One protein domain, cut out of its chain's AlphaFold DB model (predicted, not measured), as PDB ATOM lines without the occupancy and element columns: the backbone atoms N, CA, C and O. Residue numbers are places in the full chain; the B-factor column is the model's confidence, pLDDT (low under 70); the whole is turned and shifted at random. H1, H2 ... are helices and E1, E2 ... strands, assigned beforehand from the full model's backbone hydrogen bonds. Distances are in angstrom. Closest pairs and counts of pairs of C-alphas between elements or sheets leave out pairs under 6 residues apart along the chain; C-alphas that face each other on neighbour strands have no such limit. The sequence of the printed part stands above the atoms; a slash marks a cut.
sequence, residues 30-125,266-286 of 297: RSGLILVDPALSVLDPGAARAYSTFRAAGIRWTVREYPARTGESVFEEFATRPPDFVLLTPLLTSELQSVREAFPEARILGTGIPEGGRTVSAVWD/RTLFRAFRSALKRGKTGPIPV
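This is residues 30 to 125 and 266 to 286 of the 297 residues of an uncharacterized protein of Treponema sp (UniProt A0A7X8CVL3). A strongly twisted sheet of six parallel strands, E2 E1 E3 E4 E5 E6, runs through the domain, with two helices over one of its faces, H2 over E1 and H4 over E4 and E5, while H3 only grazes the sheet. H1 makes a corner with H2 past the end of E1, and residues 66 to 84 form a wide loop between E2 and E3. The printed part has 117 residues, with four named helices and six named strands in the order E1 H1 H2 E2 E3 H3 E4 E5 H4 E6; the sheet runs E2 E1 E3 E4 E5 E6. The class is mixed, and the whole is compact and rounded, with a radius of gyration of the C-alphas of 13.1 A and spans of 36 by 32 by 27 A.

E1, residues 31 to 36, begins with C-alpha 31 at (115.023, -27.724, -57.956) and is 16.3 A long. H1 is residues 38 to 43, and H2 residues 45 to 52. E2, residues 60 to 65, is 17.2 A long. E3 is residues 85 to 88, H3 residues 96 to 102, E4 residues 107 to 111 and E5 residues 119 to 123. H4, residues 266 to 278, is 18.3 A long and begins at (98.293, -40.217, -57.015). E6, residues 282 to 285, ends with C-alpha 285 at (97.505, -39.697, -70.844).

E2 and E1 are parallel at 23 degrees, with N 34 and O 62 2.8 A apart, within hydrogen-bond range. Likewise within range are N 33 and O 85 of E1 and E3, 2.9 A; N 86 and O 107 of E3 and E4, 2.8 A; N 120 and O 108 of E4 and E5, 2.8 A; and N 284 and O 121 of E5 and E6, 2.8 A. E1, H1 H2, E2 and E3, H3, E4 are strand-helix-strand units, two parallel neighbour strands with helices between, each with a right-handed crossover. H2 and H4 lie on the same face of the sheet, at heights of 10.6 A and 9.1 A. H4 runs along the strands over E4 and E5; its closest C-alphas to E5 are Leu 268 and Ala 122, 7.3 A. H1 and H2 touch only at the corner, closest at the C-alphas of Ser 41 and Ala 48, 5.1 A. In H2, H3 and H4 every O i to N i+4 pair is within hydrogen-bond range; in H1, 1 of 2 is.

The C-alphas of Thr 80 and Asp 125, the two farthest apart, are 39.3 A apart. Residues 126 to 265 are not printed, and C-alphas 125 and 266 are 16.9 A apart across this cut. The link from E2 to E3 is long, with 19 residues. The mean pLDDT of the printed part is 79.3; 24 residues are under 70, among them 38 to 47 and 67 to 73.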
ATOM      1  N   ARG A  30     119.128 -30.103 -58.308       81.12
ATOM      2  CA  ARG A  30     117.933 -29.894 -59.127       81.12
ATOM      3  C   ARG A  30     116.796 -29.392 -58.253       81.12
ATOM      4  O   ARG A  30     116.580 -29.938 -57.161       81.12
ATOM      5  N   SER A  31     116.084 -28.378 -58.718       89.06
ATOM      6  CA  SER A  31     115.023 -27.724 -57.956       89.06
ATOM      7  C   SER A  31     113.700 -27.743 -58.715       89.06
ATOM      8  O   SER A  31     113.648 -27.662 -59.936       89.06
ATOM      9  N   GLY A  32     112.604 -27.898 -57.988       91.38
ATOM     10  CA  GLY A  32     111.249 -27.836 -58.512       91.38
ATOM     11  C   GLY A  32     110.443 -26.792 -57.758       91.38
ATOM     12  O   GLY A  32     110.593 -26.637 -56.546       91.38
ATOM     13  N   LEU A  33     109.561 -26.103 -58.460       93.31
ATOM     14  CA  LEU A  33     108.615 -25.169 -57.874       93.31
ATOM     15  C   LEU A  33     107.206 -25.733 -58.030       93.31
ATOM     16  O   LEU A  33     106.835 -26.211 -59.098       93.31
ATOM     17  N   ILE A  34     106.423 -25.715 -56.961       92.56
ATOM     18  CA  ILE A  34     105.013 -26.097 -56.983       92.56
ATOM     19  C   ILE A  34     104.218 -24.841 -56.658       92.56
ATOM     20  O   ILE A  34     104.319 -24.325 -55.543       92.56
ATOM     21  N   LEU A  35     103.443 -24.366 -57.630       88.00
ATOM     22  CA  LEU A  35     102.568 -23.212 -57.474       88.00
ATOM     23  C   LEU A  35     101.155 -23.695 -57.153       88.00
ATOM     24  O   LEU A  35     100.518 -24.413 -57.933       88.00
ATOM     25  N   VAL A  36     100.691 -23.325 -55.965       81.44
ATOM     26  CA  VAL A  36      99.384 -23.696 -55.434       81.44
ATOM     27  C   VAL A  36      98.497 -22.467 -55.424       81.44
ATOM     28  O   VAL A  36      98.839 -21.462 -54.813       81.44
ATOM     29  N   ASP A  37      97.350 -22.556 -56.077       73.44
ATOM     30  CA  ASP A  37      96.340 -21.515 -55.960       73.44
ATOM     31  C   ASP A  37      95.775 -21.494 -54.523       73.44
ATOM     32  O   ASP A  37      95.364 -22.555 -54.027       73.44
ATOM     33  N   PRO A  38      95.729 -20.338 -53.832       66.69
ATOM     34  CA  PRO A  38      95.163 -20.230 -52.488       66.69
ATOM     35  C   PRO A  38      93.727 -20.757 -52.389       66.69
ATOM     36  O   PRO A  38      93.368 -21.395 -51.393       66.69
ATOM     37  N   ALA A  39      92.917 -20.552 -53.431       60.66
ATOM     38  CA  ALA A  39      91.557 -21.058 -53.507       60.66
ATOM     39  C   ALA A  39      91.535 -22.585 -53.441       60.66
ATOM     40  O   ALA A  39      90.613 -23.145 -52.857       60.66
ATOM     41  N   LEU A  40      92.564 -23.287 -53.937       63.66
ATOM     42  CA  LEU A  40      92.604 -24.748 -53.895       63.66
ATOM     43  C   LEU A  40      92.527 -25.294 -52.466       63.66
ATOM     44  O   LEU A  40      91.922 -26.337 -52.262       63.66
ATOM     45  N   SER A  41      93.099 -24.605 -51.477       64.19
ATOM     46  CA  SER A  41      93.066 -25.053 -50.076       64.19
ATOM     47  C   SER A  41      91.664 -25.019 -49.461       64.19
ATOM     48  O   SER A  41      91.334 -25.875 -48.644       64.19
ATOM     49  N   VAL A  42      90.838 -24.067 -49.893       54.97
ATOM     50  CA  VAL A  42      89.436 -23.928 -49.481       54.97
ATOM     51  C   VAL A  42      88.548 -24.846 -50.320       54.97
ATOM     52  O   VAL A  42      87.585 -25.427 -49.823       54.97
ATOM     53  N   LEU A  43      88.896 -24.993 -51.601       50.97
ATOM     54  CA  LEU A  43      88.133 -25.760 -52.570       50.97
ATOM     55  C   LEU A  43      88.323 -27.264 -52.423       50.97
ATOM     56  O   LEU A  43      87.375 -28.007 -52.554       50.97
ATOM     57  N   ASP A  44      89.534 -27.747 -52.210       56.28
ATOM     58  CA  ASP A  44      89.801 -29.159 -51.968       56.28
ATOM     59  C   ASP A  44      91.063 -29.270 -51.102       56.28
ATOM     60  O   ASP A  44      92.186 -29.352 -51.618       56.28
ATOM     61  N   PRO A  45      90.901 -29.280 -49.766       63.00
ATOM     62  CA  PRO A  45      92.021 -29.389 -48.838       63.00
ATOM     63  C   PRO A  45      92.854 -30.658 -49.068       63.00
ATOM     64  O   PRO A  45      94.073 -30.659 -48.864       63.00
ATOM     65  N   GLY A  46      92.211 -31.748 -49.503       66.94
ATOM     66  CA  GLY A  46      92.873 -33.009 -49.823       66.94
ATOM     67  C   GLY A  46      93.794 -32.861 -51.030       66.94
ATOM     68  O   GLY A  46      94.957 -33.266 -50.974       66.94
ATOM     69  N   ALA A  47      93.313 -32.213 -52.086       68.12
ATOM     70  CA  ALA A  47      94.083 -31.916 -53.284       68.12
ATOM     71  C   ALA A  47      95.198 -30.907 -53.026       68.12
ATOM     72  O   ALA A  47      96.334 -31.149 -53.426       68.12
ATOM     73  N   ALA A  48      94.920 -29.811 -52.317       71.88
ATOM     74  CA  ALA A  48      95.936 -28.831 -51.937       71.88
ATOM     75  C   ALA A  48      97.079 -29.497 -51.155       71.88
ATOM     76  O   ALA A  48      98.264 -29.282 -51.438       71.88
ATOM     77  N   ARG A  49      96.737 -30.400 -50.226       80.44
ATOM     78  CA  ARG A  49      97.719 -31.229 -49.519       80.44
ATOM     79  C   ARG A  49      98.454 -32.181 -50.464       80.44
ATOM     80  O   ARG A  49      99.666 -32.339 -50.351       80.44
ATOM     81  N   ALA A  50      97.758 -32.815 -51.400       80.31
ATOM     82  CA  ALA A  50      98.370 -33.722 -52.364       80.31
ATOM     83  C   ALA A  50      99.401 -32.988 -53.248       80.31
ATOM     84  O   ALA A  50     100.536 -33.446 -53.371       80.31
ATOM     85  N   TYR A  51      99.055 -31.817 -53.790       83.31
ATOM     86  CA  TYR A  51      99.960 -30.993 -54.598       83.31
ATOM     87  C   TYR A  51     101.147 -30.468 -53.783       83.31
ATOM     88  O   TYR A  51     102.290 -30.647 -54.196       83.31
ATOM     89  N   SER A  52     100.921 -29.907 -52.592       83.44
ATOM     90  CA  SER A  52     102.011 -29.417 -51.723       83.44
ATOM     91  C   SER A  52     102.959 -30.530 -51.244       83.44
ATOM     92  O   SER A  52     104.135 -30.297 -50.935       83.44
ATOM     93  N   THR A  53     102.487 -31.777 -51.226       85.44
ATOM     94  CA  THR A  53     103.299 -32.956 -50.901       85.44
ATOM     95  C   THR A  53     103.871 -33.664 -52.127       85.44
ATOM     96  O   THR A  53     104.534 -34.684 -51.958       85.44
ATOM     97  N   PHE A  54     103.705 -33.134 -53.346       85.94
ATOM     98  CA  PHE A  54     104.321 -33.709 -54.542       85.94
ATOM     99  C   PHE A  54     105.848 -33.733 -54.423       85.94
ATOM    100  O   PHE A  54     106.472 -32.756 -54.007       85.94
ATOM    101  N   ARG A  55     106.460 -34.864 -54.793       83.19
ATOM    102  CA  ARG A  55     107.911 -35.095 -54.737       83.19
ATOM    103  C   ARG A  55     108.388 -35.740 -56.026       83.19
ATOM    104  O   ARG A  55     107.745 -36.663 -56.526       83.19
ATOM    105  N   ALA A  56     109.561 -35.338 -56.501       81.56
ATOM    106  CA  ALA A  56     110.286 -36.022 -57.563       81.56
ATOM    107  C   ALA A  56     111.653 -36.480 -57.033       81.56
ATOM    108  O   ALA A  56     112.330 -35.745 -56.319       81.56
ATOM    109  N   ALA A  57     112.035 -37.724 -57.329       78.31
ATOM    110  CA  ALA A  57     113.273 -38.301 -56.815       78.31
ATOM    111  C   ALA A  57     114.492 -37.510 -57.315       78.31
ATOM    112  O   ALA A  57     114.590 -37.222 -58.505       78.31
ATOM    113  N   GLY A  58     115.409 -37.175 -56.403       78.12
ATOM    114  CA  GLY A  58     116.618 -36.411 -56.729       78.12
ATOM    115  C   GLY A  58     116.384 -34.924 -57.016       78.12
ATOM    116  O   GLY A  58     117.296 -34.267 -57.505       78.12
ATOM    117  N   ILE A  59     115.191 -34.391 -56.727       82.50
ATOM    118  CA  ILE A  59     114.856 -32.977 -56.917       82.50
ATOM    119  C   ILE A  59     114.422 -32.397 -55.572       82.50
ATOM    120  O   ILE A  59     113.563 -32.970 -54.903       82.50
ATOM    121  N   ARG A  60     115.017 -31.275 -55.159       85.69
ATOM    122  CA  ARG A  60     114.497 -30.464 -54.048       85.69
ATOM    123  C   ARG A  60     113.300 -29.677 -54.555       85.69
ATOM    124  O   ARG A  60     113.303 -29.257 -55.700       85.69
ATOM    125  N   TRP A  61     112.284 -29.455 -53.740       86.88
ATOM    126  CA  TRP A  61     111.104 -28.713 -54.179       86.88
ATOM    127  C   TRP A  61     110.747 -27.626 -53.175       86.88
ATOM    128  O   TRP A  61     110.956 -27.780 -51.969       86.88
ATOM    129  N   THR A  62     110.140 -26.568 -53.690       90.25
ATOM    130  CA  THR A  62     109.563 -25.483 -52.906       90.25
ATOM    131  C   THR A  62     108.095 -25.349 -53.282       90.25
ATOM    132  O   THR A  62     107.737 -25.446 -54.453       90.25
ATOM    133  N   VAL A  63     107.234 -25.159 -52.283       89.69
ATOM    134  CA  VAL A  63     105.804 -24.897 -52.487       89.69
ATOM    135  C   VAL A  63     105.557 -23.419 -52.225       89.69
ATOM    136  O   VAL A  63     106.035 -22.885 -51.218       89.69
ATOM    137  N   ARG A  64     104.831 -22.762 -53.126       88.69
ATOM    138  CA  ARG A  64     104.421 -21.364 -52.990       88.69
ATOM    139  C   ARG A  64     102.953 -21.219 -53.347       88.69
ATOM    140  O   ARG A  64     102.470 -21.864 -54.275       88.69
ATOM    141  N   GLU A  65     102.273 -20.369 -52.595       81.81
ATOM    142  CA  GLU A  65     100.971 -19.864 -53.000       81.81
ATOM    143  C   GLU A  65     101.153 -18.850 -54.129       81.81
ATOM    144  O   GLU A  65     102.075 -18.032 -54.078       81.81
ATOM    145  N   TYR A  66     100.308 -18.921 -55.152       76.00
ATOM    146  CA  TYR A  66     100.350 -17.994 -56.276       76.00
ATOM    147  C   TYR A  66      98.939 -17.760 -56.843       76.00
ATOM    148  O   TYR A  66      98.228 -18.746 -57.018       76.00
ATOM    149  N   PRO A  67      98.536 -16.505 -57.130       66.19
ATOM    150  CA  PRO A  67      99.253 -15.274 -56.785       66.19
ATOM    151  C   PRO A  67      99.393 -15.119 -55.261       66.19
ATOM    152  O   PRO A  67      98.521 -15.524 -54.491       66.19
ATOM    153  N   ALA A  68     100.532 -14.594 -54.803       66.62
ATOM    154  CA  ALA A  68     100.774 -14.412 -53.375       66.62
ATOM    155  C   ALA A  68      99.856 -13.311 -52.818       66.62
ATOM    156  O   ALA A  68      99.680 -12.267 -53.442       66.62
ATOM    157  N   ARG A  69      99.319 -13.504 -51.605       58.09
ATOM    158  CA  ARG A  69      98.484 -12.491 -50.922       58.09
ATOM    159  C   ARG A  69      99.231 -11.175 -50.656       58.09
ATOM    160  O   ARG A  69      98.604 -10.141 -50.451       58.09
ATOM    161  N   THR A  70     100.562 -11.221 -50.646       49.88
ATOM    162  CA  THR A  70     101.459 -10.095 -50.372       49.88
ATOM    163  C   THR A  70     102.497  -9.948 -51.492       49.88
ATOM    164  O   THR A  70     103.628 -10.398 -51.338       49.88
ATOM    165  N   GLY A  71     102.108  -9.316 -52.607       51.69
ATOM    166  CA  GLY A  71     103.010  -8.751 -53.630       51.69
ATOM    167  C   GLY A  71     103.807  -9.729 -54.519       51.69
ATOM    168  O   GLY A  71     104.064 -10.873 -54.156       51.69
ATOM    169  N   GLU A  72     104.231  -9.234 -55.689       53.56
ATOM    170  CA  GLU A  72     104.773  -9.928 -56.889       53.56
ATOM    171  C   GLU A  72     106.089 -10.741 -56.723       53.56
ATOM    172  O   GLU A  72     106.671 -11.218 -57.693       53.56
ATOM    173  N   SER A  73     106.555 -10.983 -55.497       65.94
ATOM    174  CA  SER A  73     107.919 -11.465 -55.192       65.94
ATOM    175  C   SER A  73     108.211 -12.957 -55.442       65.94
ATOM    176  O   SER A  73     109.337 -13.408 -55.221       65.94
ATOM    177  N   VAL A  74     107.238 -13.760 -55.899       75.12
ATOM    178  CA  VAL A  74     107.436 -15.220 -56.032       75.12
ATOM    179  C   VAL A  74     108.467 -15.558 -57.105       75.12
ATOM    180  O   VAL A  74     109.249 -16.480 -56.905       75.12
ATOM    181  N   PHE A  75     108.505 -14.839 -58.229       82.69
ATOM    182  CA  PHE A  75     109.452 -15.146 -59.309       82.69
ATOM    183  C   PHE A  75     110.864 -14.617 -59.032       82.69
ATOM    184  O   PHE A  75     111.844 -15.288 -59.363       82.69
ATOM    185  N   GLU A  76     110.979 -13.475 -58.350       81.31
ATOM    186  CA  GLU A  76     112.265 -12.876 -57.975       81.31
ATOM    187  C   GLU A  76     113.094 -13.794 -57.065       81.31
ATOM    188  O   GLU A  76     114.309 -13.903 -57.245       81.31
ATOM    189  N   GLU A  77     112.443 -14.533 -56.155       81.81
ATOM    190  CA  GLU A  77     113.094 -15.519 -55.274       81.81
ATOM    191  C   GLU A  77     113.912 -16.559 -56.068       81.81
ATOM    192  O   GLU A  77     114.959 -17.028 -55.614       81.81
ATOM    193  N   PHE A  78     113.467 -16.894 -57.281       85.06
ATOM    194  CA  PHE A  78     114.070 -17.927 -58.120       85.06
ATOM    195  C   PHE A  78     114.906 -17.370 -59.275       85.06
ATOM    196  O   PHE A  78     115.481 -18.155 -60.027       85.06
ATOM    197  N   ALA A  79     115.054 -16.048 -59.405       81.06
ATOM    198  CA  ALA A  79     115.808 -15.439 -60.505       81.06
ATOM    199  C   ALA A  79     117.284 -15.884 -60.536       81.06
ATOM    200  O   ALA A  79     117.861 -16.100 -61.598       81.06
ATOM    201  N   THR A  80     117.901 -16.071 -59.363       79.81
ATOM    202  CA  THR A  80     119.311 -16.494 -59.253       79.81
ATOM    203  C   THR A  80     119.514 -18.000 -59.423       79.81
ATOM    204  O   THR A  80     120.615 -18.447 -59.751       79.81
ATOM    205  N   ARG A  81     118.469 -18.797 -59.171       83.88
ATOM    206  CA  ARG A  81     118.470 -20.262 -59.267       83.88
ATOM    207  C   ARG A  81     117.098 -20.733 -59.758       83.88
ATOM    208  O   ARG A  81     116.283 -21.167 -58.936       83.88
ATOM    209  N   PRO A  82     116.842 -20.641 -61.074       87.88
ATOM    210  CA  PRO A  82     115.548 -20.998 -61.630       87.88
ATOM    211  C   PRO A  82     115.273 -22.494 -61.435       87.88
ATOM    212  O   PRO A  82     116.209 -23.301 -61.423       87.88
ATOM    213  N   PRO A  83     114.001 -22.886 -61.267       92.00
ATOM    214  CA  PRO A  83     113.637 -24.282 -61.103       92.00
ATOM    215  C   PRO A  83     113.822 -25.081 -62.405       92.00
ATOM    216  O   PRO A  83     113.537 -24.594 -63.496       92.00
ATOM    217  N   ASP A  84     114.206 -26.356 -62.295       90.56
ATOM    218  CA  ASP A  84     114.166 -27.323 -63.404       90.56
ATOM    219  C   ASP A  84     112.733 -27.557 -63.900       90.56
ATOM    220  O   ASP A  84     112.506 -27.902 -65.067       90.56
ATOM    221  N   PHE A  85     111.763 -27.464 -62.986       93.31
ATOM    222  CA  PHE A  85     110.359 -27.646 -63.302       93.31
ATOM    223  C   PHE A  85     109.436 -26.776 -62.454       93.31
ATOM    224  O   PHE A  85     109.700 -26.543 -61.275       93.31
ATOM    225  N   VAL A  86     108.300 -26.395 -63.030       93.69
ATOM    226  CA  VAL A  86     107.190 -25.751 -62.324       93.69
ATOM    227  C   VAL A  86     105.956 -26.637 -62.444       93.69
ATOM    228  O   VAL A  86     105.516 -26.928 -63.550       93.69
ATOM    229  N   LEU A  87     105.403 -27.096 -61.323       92.31
ATOM    230  CA  LEU A  87     104.115 -27.784 -61.274       92.31
ATOM    231  C   LEU A  87     103.024 -26.770 -60.941       92.31
ATOM    232  O   LEU A  87     103.005 -26.218 -59.840       92.31
ATOM    233  N   LEU A  88     102.106 -26.575 -61.881       84.94
ATOM    234  CA  LEU A  88     100.928 -25.744 -61.709       84.94
ATOM    235  C   LEU A  88      99.788 -26.584 -61.146       84.94
ATOM    236  O   LEU A  88      99.448 -27.653 -61.671       84.94
ATOM    237  N   THR A  89      99.175 -26.093 -60.073       76.75
ATOM    238  CA  THR A  89      97.831 -26.556 -59.730       76.75
ATOM    239  C   THR A  89      96.865 -26.208 -60.864       76.75
ATOM    240  O   THR A  89      97.087 -25.227 -61.572       76.75
ATOM    241  N   PRO A  90      95.785 -26.984 -61.060       70.38
ATOM    242  CA  PRO A  90      94.906 -26.813 -62.219       70.38
ATOM    243  C   PRO A  90      94.294 -25.417 -62.342       70.38
ATOM    244  O   PRO A  90      93.934 -24.974 -63.430       70.38
ATOM    245  N   LEU A  91      94.191 -24.738 -61.203       66.38
ATOM    246  CA  LEU A  91      93.620 -23.414 -61.093       66.38
ATOM    247  C   LEU A  91      94.492 -22.315 -61.712       66.38
ATOM    248  O   LEU A  91      93.970 -21.297 -62.143       66.38
ATOM    249  N   LEU A  92      95.790 -22.577 -61.862       72.06
ATOM    250  CA  LEU A  92      96.782 -21.636 -62.384       72.06
ATOM    251  C   LEU A  92      97.059 -21.840 -63.877       72.06
ATOM    252  O   LEU A  92      98.145 -21.538 -64.363       72.06
ATOM    253  N   THR A  93      96.105 -22.402 -64.618       68.06
ATOM    254  CA  THR A  93      96.278 -22.658 -66.056       68.06
ATOM    255  C   THR A  93      96.372 -21.360 -66.862       68.06
ATOM    256  O   THR A  93      97.145 -21.302 -67.817       68.06
ATOM    257  N   SER A  94      95.655 -20.305 -66.469       65.00
ATOM    258  CA  SER A  94      95.753 -18.984 -67.105       65.00
ATOM    259  C   SER A  94      97.091 -18.292 -66.876       65.00
ATOM    260  O   SER A  94      97.569 -17.559 -67.737       65.00
ATOM    261  N   GLU A  95      97.754 -18.622 -65.774       72.19
ATOM    262  CA  GLU A  95      99.073 -18.108 -65.406       72.19
ATOM    263  C   GLU A  95     100.209 -18.757 -66.209       72.19
ATOM    264  O   GLU A  95     101.376 -18.394 -66.057       72.19
ATOM    265  N   LEU A  96      99.899 -19.719 -67.086       77.50
ATOM    266  CA  LEU A  96     100.892 -20.454 -67.865       77.50
ATOM    267  C   LEU A  96     101.833 -19.530 -68.640       77.50
ATOM    268  O   LEU A  96     103.029 -19.812 -68.695       77.50
ATOM    269  N   GLN A  97     101.314 -18.465 -69.254       81.75
ATOM    270  CA  GLN A  97     102.147 -17.562 -70.046       81.75
ATOM    271  C   GLN A  97     103.126 -16.787 -69.158       81.75
ATOM    272  O   GLN A  97     104.327 -16.826 -69.415       81.75
ATOM    273  N   SER A  98     102.645 -16.202 -68.060       82.38
ATOM    274  CA  SER A  98     103.486 -15.506 -67.080       82.38
ATOM    275  C   SER A  98     104.559 -16.431 -66.493       82.38
ATOM    276  O   SER A  98     105.722 -16.056 -66.373       82.38
ATOM    277  N   VAL A  99     104.209 -17.689 -66.201       87.12
ATOM    278  CA  VAL A  99     105.158 -18.694 -65.696       87.12
ATOM    279  C   VAL A  99     106.189 -19.090 -66.760       87.12
ATOM    280  O   VAL A  99     107.357 -19.293 -66.426       87.12
ATOM    281  N   ARG A 100     105.794 -19.195 -68.037       88.12
ATOM    282  CA  ARG A 100     106.719 -19.451 -69.159       88.12
ATOM    283  C   ARG A 100     107.716 -18.314 -69.335       88.12
ATOM    284  O   ARG A 100     108.886 -18.583 -69.583       88.12
ATOM    285  N   GLU A 101     107.258 -17.077 -69.211       87.81
ATOM    286  CA  GLU A 101     108.105 -15.888 -69.327       87.81
ATOM    287  C   GLU A 101     109.072 -15.769 -68.147       87.81
ATOM    288  O   GLU A 101     110.257 -15.508 -68.354       87.81
ATOM    289  N   ALA A 102     108.603 -16.042 -66.927       88.00
ATOM    290  CA  ALA A 102     109.436 -16.023 -65.728       88.00
ATOM    291  C   ALA A 102     110.484 -17.151 -65.711       88.00
ATOM    292  O   ALA A 102     111.604 -16.962 -65.235       88.00
ATOM    293  N   PHE A 103     110.135 -18.331 -66.234       90.94
ATOM    294  CA  PHE A 103     110.989 -19.518 -66.210       90.94
ATOM    295  C   PHE A 103     111.106 -20.171 -67.596       90.94
ATOM    296  O   PHE A 103     110.648 -21.302 -67.785       90.94
ATOM    297  N   PRO A 104     111.776 -19.514 -68.562       89.94
ATOM    298  CA  PRO A 104     111.815 -19.963 -69.958       89.94
ATOM    299  C   PRO A 104     112.482 -21.332 -70.134       89.94
ATOM    300  O   PRO A 104     112.167 -22.090 -71.055       89.94
ATOM    301  N   GLU A 105     113.388 -21.681 -69.221       90.44
ATOM    302  CA  GLU A 105     114.113 -22.947 -69.258       90.44
ATOM    303  C   GLU A 105     113.411 -24.081 -68.494       90.44
ATOM    304  O   GLU A 105     113.723 -25.256 -68.724       90.44
ATOM    305  N   ALA A 106     112.448 -23.765 -67.624       91.75
ATOM    306  CA  ALA A 106     111.791 -24.757 -66.785       91.75
ATOM    307  C   ALA A 106     110.831 -25.638 -67.589       91.75
ATOM    308  O   ALA A 106     110.153 -25.199 -68.523       91.75
ATOM    309  N   ARG A 107     110.710 -26.907 -67.185       93.31
ATOM    310  CA  ARG A 107     109.594 -27.743 -67.642       93.31
ATOM    311  C   ARG A 107     108.335 -27.371 -66.879       93.31
ATOM    312  O   ARG A 107     108.321 -27.466 -65.656       93.31
ATOM    313  N   ILE A 108     107.262 -27.028 -67.576       92.69
ATOM    314  CA  ILE A 108     106.000 -26.683 -66.916       92.69
ATOM    315  C   ILE A 108     105.078 -27.888 -66.955       92.69
ATOM    316  O   ILE A 108     104.672 -28.340 -68.024       92.69
ATOM    317  N   LEU A 109     104.765 -28.419 -65.782       90.62
ATOM    318  CA  LEU A 109     103.795 -29.481 -65.610       90.62
ATOM    319  C   LEU A 109     102.469 -28.857 -65.234       90.62
ATOM    320  O   LEU A 109     102.380 -28.042 -64.318       90.62
ATOM    321  N   GLY A 110     101.430 -29.294 -65.909       82.31
ATOM    322  CA  GLY A 110     100.099 -28.823 -65.634       82.31
ATOM    323  C   GLY A 110      99.096 -29.759 -66.246       82.31
ATOM    324  O   GLY A 110      99.417 -30.808 -66.807       82.31
ATOM    325  N   THR A 111      97.855 -29.373 -66.084       75.19
ATOM    326  CA  THR A 111      96.738 -30.251 -66.326       75.19
ATOM    327  C   THR A 111      95.829 -29.550 -67.315       75.19
ATOM    328  O   THR A 111      95.466 -28.406 -67.071       75.19
ATOM    329  N   GLY A 112      95.601 -30.155 -68.484       67.50
ATOM    330  CA  GLY A 112      94.927 -29.478 -69.599       67.50
ATOM    331  C   GLY A 112      95.611 -28.190 -70.086       67.50
ATOM    332  O   GLY A 112      94.980 -27.366 -70.742       67.50
ATOM    333  N   ILE A 113      96.899 -27.998 -69.775       71.06
ATOM    334  CA  ILE A 113      97.656 -26.825 -70.222       71.06
ATOM    335  C   ILE A 113      97.989 -26.938 -71.719       71.06
ATOM    336  O   ILE A 113      98.291 -28.045 -72.184       71.06
ATOM    337  N   PRO A 114      98.003 -25.819 -72.471       71.56
ATOM    338  CA  PRO A 114      98.474 -25.787 -73.847       71.56
ATOM    339  C   PRO A 114      99.833 -26.467 -74.046       71.56
ATOM    340  O   PRO A 114     100.785 -26.295 -73.267       71.56
ATOM    341  N   GLU A 115      99.932 -27.229 -75.129       71.75
ATOM    342  CA  GLU A 115     101.160 -27.907 -75.522       71.75
ATOM    343  C   GLU A 115     102.275 -26.904 -75.868       71.75
ATOM    344  O   GLU A 115     102.048 -25.724 -76.145       71.75
ATOM    345  N   GLY A 116     103.516 -27.367 -75.772       69.19
ATOM    346  CA  GLY A 116     104.711 -26.576 -76.020       69.19
ATOM    347  C   GLY A 116     105.963 -27.405 -75.760       69.19
ATOM    348  O   GLY A 116     105.925 -28.384 -75.014       69.19
ATOM    349  N   GLY A 117     107.095 -27.010 -76.350       74.75
ATOM    350  CA  GLY A 117     108.326 -27.815 -76.333       74.75
ATOM    351  C   GLY A 117     108.818 -28.218 -74.934       74.75
ATOM    352  O   GLY A 117     109.482 -29.243 -74.796       74.75
ATOM    353  N   ARG A 118     108.451 -27.456 -73.894       86.75
ATOM    354  CA  ARG A 118     108.820 -27.697 -72.487       86.75
ATOM    355  C   ARG A 118     107.634 -27.944 -71.556       86.75
ATOM    356  O   ARG A 118     107.829 -27.994 -70.344       86.75
ATOM    357  N   THR A 119     106.420 -28.109 -72.074       88.06
ATOM    358  CA  THR A 119     105.270 -28.422 -71.220       88.06
ATOM    359  C   THR A 119     105.034 -29.917 -71.113       88.06
ATOM    360  O   THR A 119     105.341 -30.685 -72.019       88.06
ATOM    361  N   VAL A 120     104.509 -30.339 -69.970       88.31
ATOM    362  CA  VAL A 120     103.974 -31.677 -69.734       88.31
ATOM    363  C   VAL A 120     102.515 -31.480 -69.371       88.31
ATOM    364  O   VAL A 120     102.208 -31.071 -68.251       88.31
ATOM    365  N   SER A 121     101.631 -31.741 -70.328       83.62
ATOM    366  CA  SER A 121     100.192 -31.588 -70.128       83.62
ATOM    367  C   SER A 121      99.589 -32.938 -69.776       83.62
ATOM    368  O   SER A 121      99.633 -33.872 -70.575       83.62
ATOM    369  N   ALA A 122      99.077 -33.080 -68.559       76.88
ATOM    370  CA  ALA A 122      98.253 -34.226 -68.214       76.88
ATOM    371  C   ALA A 122      96.888 -34.080 -68.894       76.88
ATOM    372  O   ALA A 122      96.174 -33.110 -68.641       76.88
ATOM    373  N   VAL A 123      96.561 -35.049 -69.748       72.81
ATOM    374  CA  VAL A 123      95.313 -35.111 -70.516       72.81
ATOM    375  C   VAL A 123      94.553 -36.373 -70.114       72.81
ATOM    376  O   VAL A 123      95.156 -37.406 -69.804       72.81
ATOM    377  N   TRP A 124      93.230 -36.299 -70.113       69.81
ATOM    378  CA  TRP A 124      92.335 -37.406 -69.786       69.81
ATOM    379  C   TRP A 124      91.030 -37.283 -70.567       69.81
ATOM    380  O   TRP A 124      90.712 -36.220 -71.096       69.81
ATOM    381  N   ASP A 125      90.242 -38.355 -70.540       67.69
ATOM    382  CA  ASP A 125      88.839 -38.334 -70.941       67.69
ATOM    383  C   ASP A 125      87.995 -37.607 -69.871       67.69
ATOM    384  O   ASP A 125      88.095 -37.923 -68.676       67.69
ATOM    385  N   ARG A 266      97.137 -39.304 -56.983       73.94
ATOM    386  CA  ARG A 266      98.293 -40.217 -57.015       73.94
ATOM    387  C   ARG A 266      98.618 -40.682 -58.428       73.94
ATOM    388  O   ARG A 266      99.805 -40.762 -58.762       73.94
ATOM    389  N   THR A 267      97.611 -40.994 -59.241       74.38
ATOM    390  CA  THR A 267      97.804 -41.452 -60.627       74.38
ATOM    391  C   THR A 267      98.418 -40.336 -61.471       74.38
ATOM    392  O   THR A 267      99.433 -40.558 -62.137       74.38
ATOM    393  N   LEU A 268      97.912 -39.109 -61.317       79.38
ATOM    394  CA  LEU A 268      98.472 -37.897 -61.918       79.38
ATOM    395  C   LEU A 268      99.948 -37.698 -61.537       79.38
ATOM    396  O   LEU A 268     100.824 -37.581 -62.394       79.38
ATOM    397  N   PHE A 269     100.269 -37.740 -60.244       86.56
ATOM    398  CA  PHE A 269     101.639 -37.525 -59.781       86.56
ATOM    399  C   PHE A 269     102.598 -38.655 -60.157       86.56
ATOM    400  O   PHE A 269     103.805 -38.431 -60.270       86.56
ATOM    401  N   ARG A 270     102.112 -39.888 -60.337       86.31
ATOM    402  CA  ARG A 270     102.919 -40.970 -60.926       86.31
ATOM    403  C   ARG A 270     103.246 -40.664 -62.386       86.31
ATOM    404  O   ARG A 270     104.403 -40.824 -62.776       86.31
ATOM    405  N   ALA A 271     102.269 -40.187 -63.156       85.62
ATOM    406  CA  ALA A 271     102.461 -39.817 -64.552       85.62
ATOM    407  C   ALA A 271     103.483 -38.672 -64.693       85.62
ATOM    408  O   ALA A 271     104.459 -38.819 -65.430       85.62
ATOM    409  N   PHE A 272     103.358 -37.605 -63.898       89.06
ATOM    410  CA  PHE A 272     104.330 -36.504 -63.888       89.06
ATOM    411  C   PHE A 272     105.738 -36.940 -63.477       89.06
ATOM    412  O   PHE A 272     106.708 -36.593 -64.148       89.06
ATOM    413  N   ARG A 273     105.881 -37.755 -62.424       89.88
ATOM    414  CA  ARG A 273     107.196 -38.299 -62.036       89.88
ATOM    415  C   ARG A 273     107.828 -39.125 -63.153       89.88
ATOM    416  O   ARG A 273     109.031 -39.022 -63.382       89.88
ATOM    417  N   SER A 274     107.030 -39.938 -63.842       88.88
ATOM    418  CA  SER A 274     107.489 -40.725 -64.987       88.88
ATOM    419  C   SER A 274     107.941 -39.822 -66.139       88.88
ATOM    420  O   SER A 274     109.015 -40.044 -66.699       88.88
ATOM    421  N   ALA A 275     107.174 -38.768 -66.444       87.75
ATOM    422  CA  ALA A 275     107.515 -37.790 -67.474       87.75
ATOM    423  C   ALA A 275     108.833 -37.067 -67.158       87.75
ATOM    424  O   ALA A 275     109.732 -37.057 -67.997       87.75
ATOM    425  N   LEU A 276     109.002 -36.575 -65.923       88.31
ATOM    426  CA  LEU A 276     110.243 -35.937 -65.471       88.31
ATOM    427  C   LEU A 276     111.442 -36.885 -65.549       88.31
ATOM    428  O   LEU A 276     112.487 -36.506 -66.074       88.31
ATOM    429  N   LYS A 277     111.292 -38.133 -65.085       87.88
ATOM    430  CA  LYS A 277     112.364 -39.141 -65.130       87.88
ATOM    431  C   LYS A 277     112.812 -39.449 -66.563       87.88
ATOM    432  O   LYS A 277     113.987 -39.713 -66.785       87.88
ATOM    433  N   ARG A 278     111.880 -39.440 -67.519       87.81
ATOM    434  CA  ARG A 278     112.140 -39.735 -68.938       87.81
ATOM    435  C   ARG A 278     112.490 -38.495 -69.763       87.81
ATOM    436  O   ARG A 278     112.738 -38.631 -70.952       87.81
ATOM    437  N   GLY A 279     112.457 -37.300 -69.166       86.06
ATOM    438  CA  GLY A 279     112.600 -36.040 -69.896       86.06
ATOM    439  C   GLY A 279     111.501 -35.802 -70.940       86.06
ATOM    440  O   GLY A 279     111.731 -35.051 -71.881       86.06
ATOM    441  N   LYS A 280     110.331 -36.444 -70.795       86.88
ATOM    442  CA  LYS A 280     109.220 -36.354 -71.752       86.88
ATOM    443  C   LYS A 280     108.540 -34.983 -71.652       86.88
ATOM    444  O   LYS A 280     108.341 -34.483 -70.548       86.88
ATOM    445  N   THR A 281     108.141 -34.436 -72.795       87.81
ATOM    446  CA  THR A 281     107.286 -33.247 -72.939       87.81
ATOM    447  C   THR A 281     106.075 -33.580 -73.821       87.81
ATOM    448  O   THR A 281     105.968 -34.698 -74.338       87.81
ATOM    449  N   GLY A 282     105.126 -32.653 -73.933       83.62
ATOM    450  CA  GLY A 282     103.850 -32.850 -74.613       83.62
ATOM    451  C   GLY A 282     102.795 -33.553 -73.745       83.62
ATOM    452  O   GLY A 282     102.926 -33.606 -72.513       83.62
ATOM    453  N   PRO A 283     101.733 -34.086 -74.370       80.25
ATOM    454  CA  PRO A 283     100.628 -34.700 -73.655       80.25
ATOM    455  C   PRO A 283     101.037 -36.032 -73.009       80.25
ATOM    456  O   PRO A 283     101.738 -36.882 -73.585       80.25
ATOM    457  N   ILE A 284     100.574 -36.234 -71.778       81.62
ATOM    458  CA  ILE A 284     100.643 -37.511 -71.076       81.62
ATOM    459  C   ILE A 284      99.221 -37.975 -70.743       81.62
ATOM    460  O   ILE A 284      98.505 -37.265 -70.036       81.62
ATOM    461  N   PRO A 285      98.794 -39.154 -71.231       76.06
ATOM    462  CA  PRO A 285      97.505 -39.697 -70.844       76.06
ATOM    463  C   PRO A 285      97.561 -40.093 -69.369       76.06
ATOM    464  O   PRO A 285      98.487 -40.790 -68.935       76.06
ATOM    465  N   VAL A 286      96.575 -39.651 -68.597       71.12
ATOM    466  CA  VAL A 286      96.393 -40.060 -67.205       71.12
ATOM    467  C   VAL A 286      95.124 -40.903 -67.139       71.12
ATOM    468  O   VAL A 286      94.041 -40.361 -67.354       71.12
TER     469      VAL A 286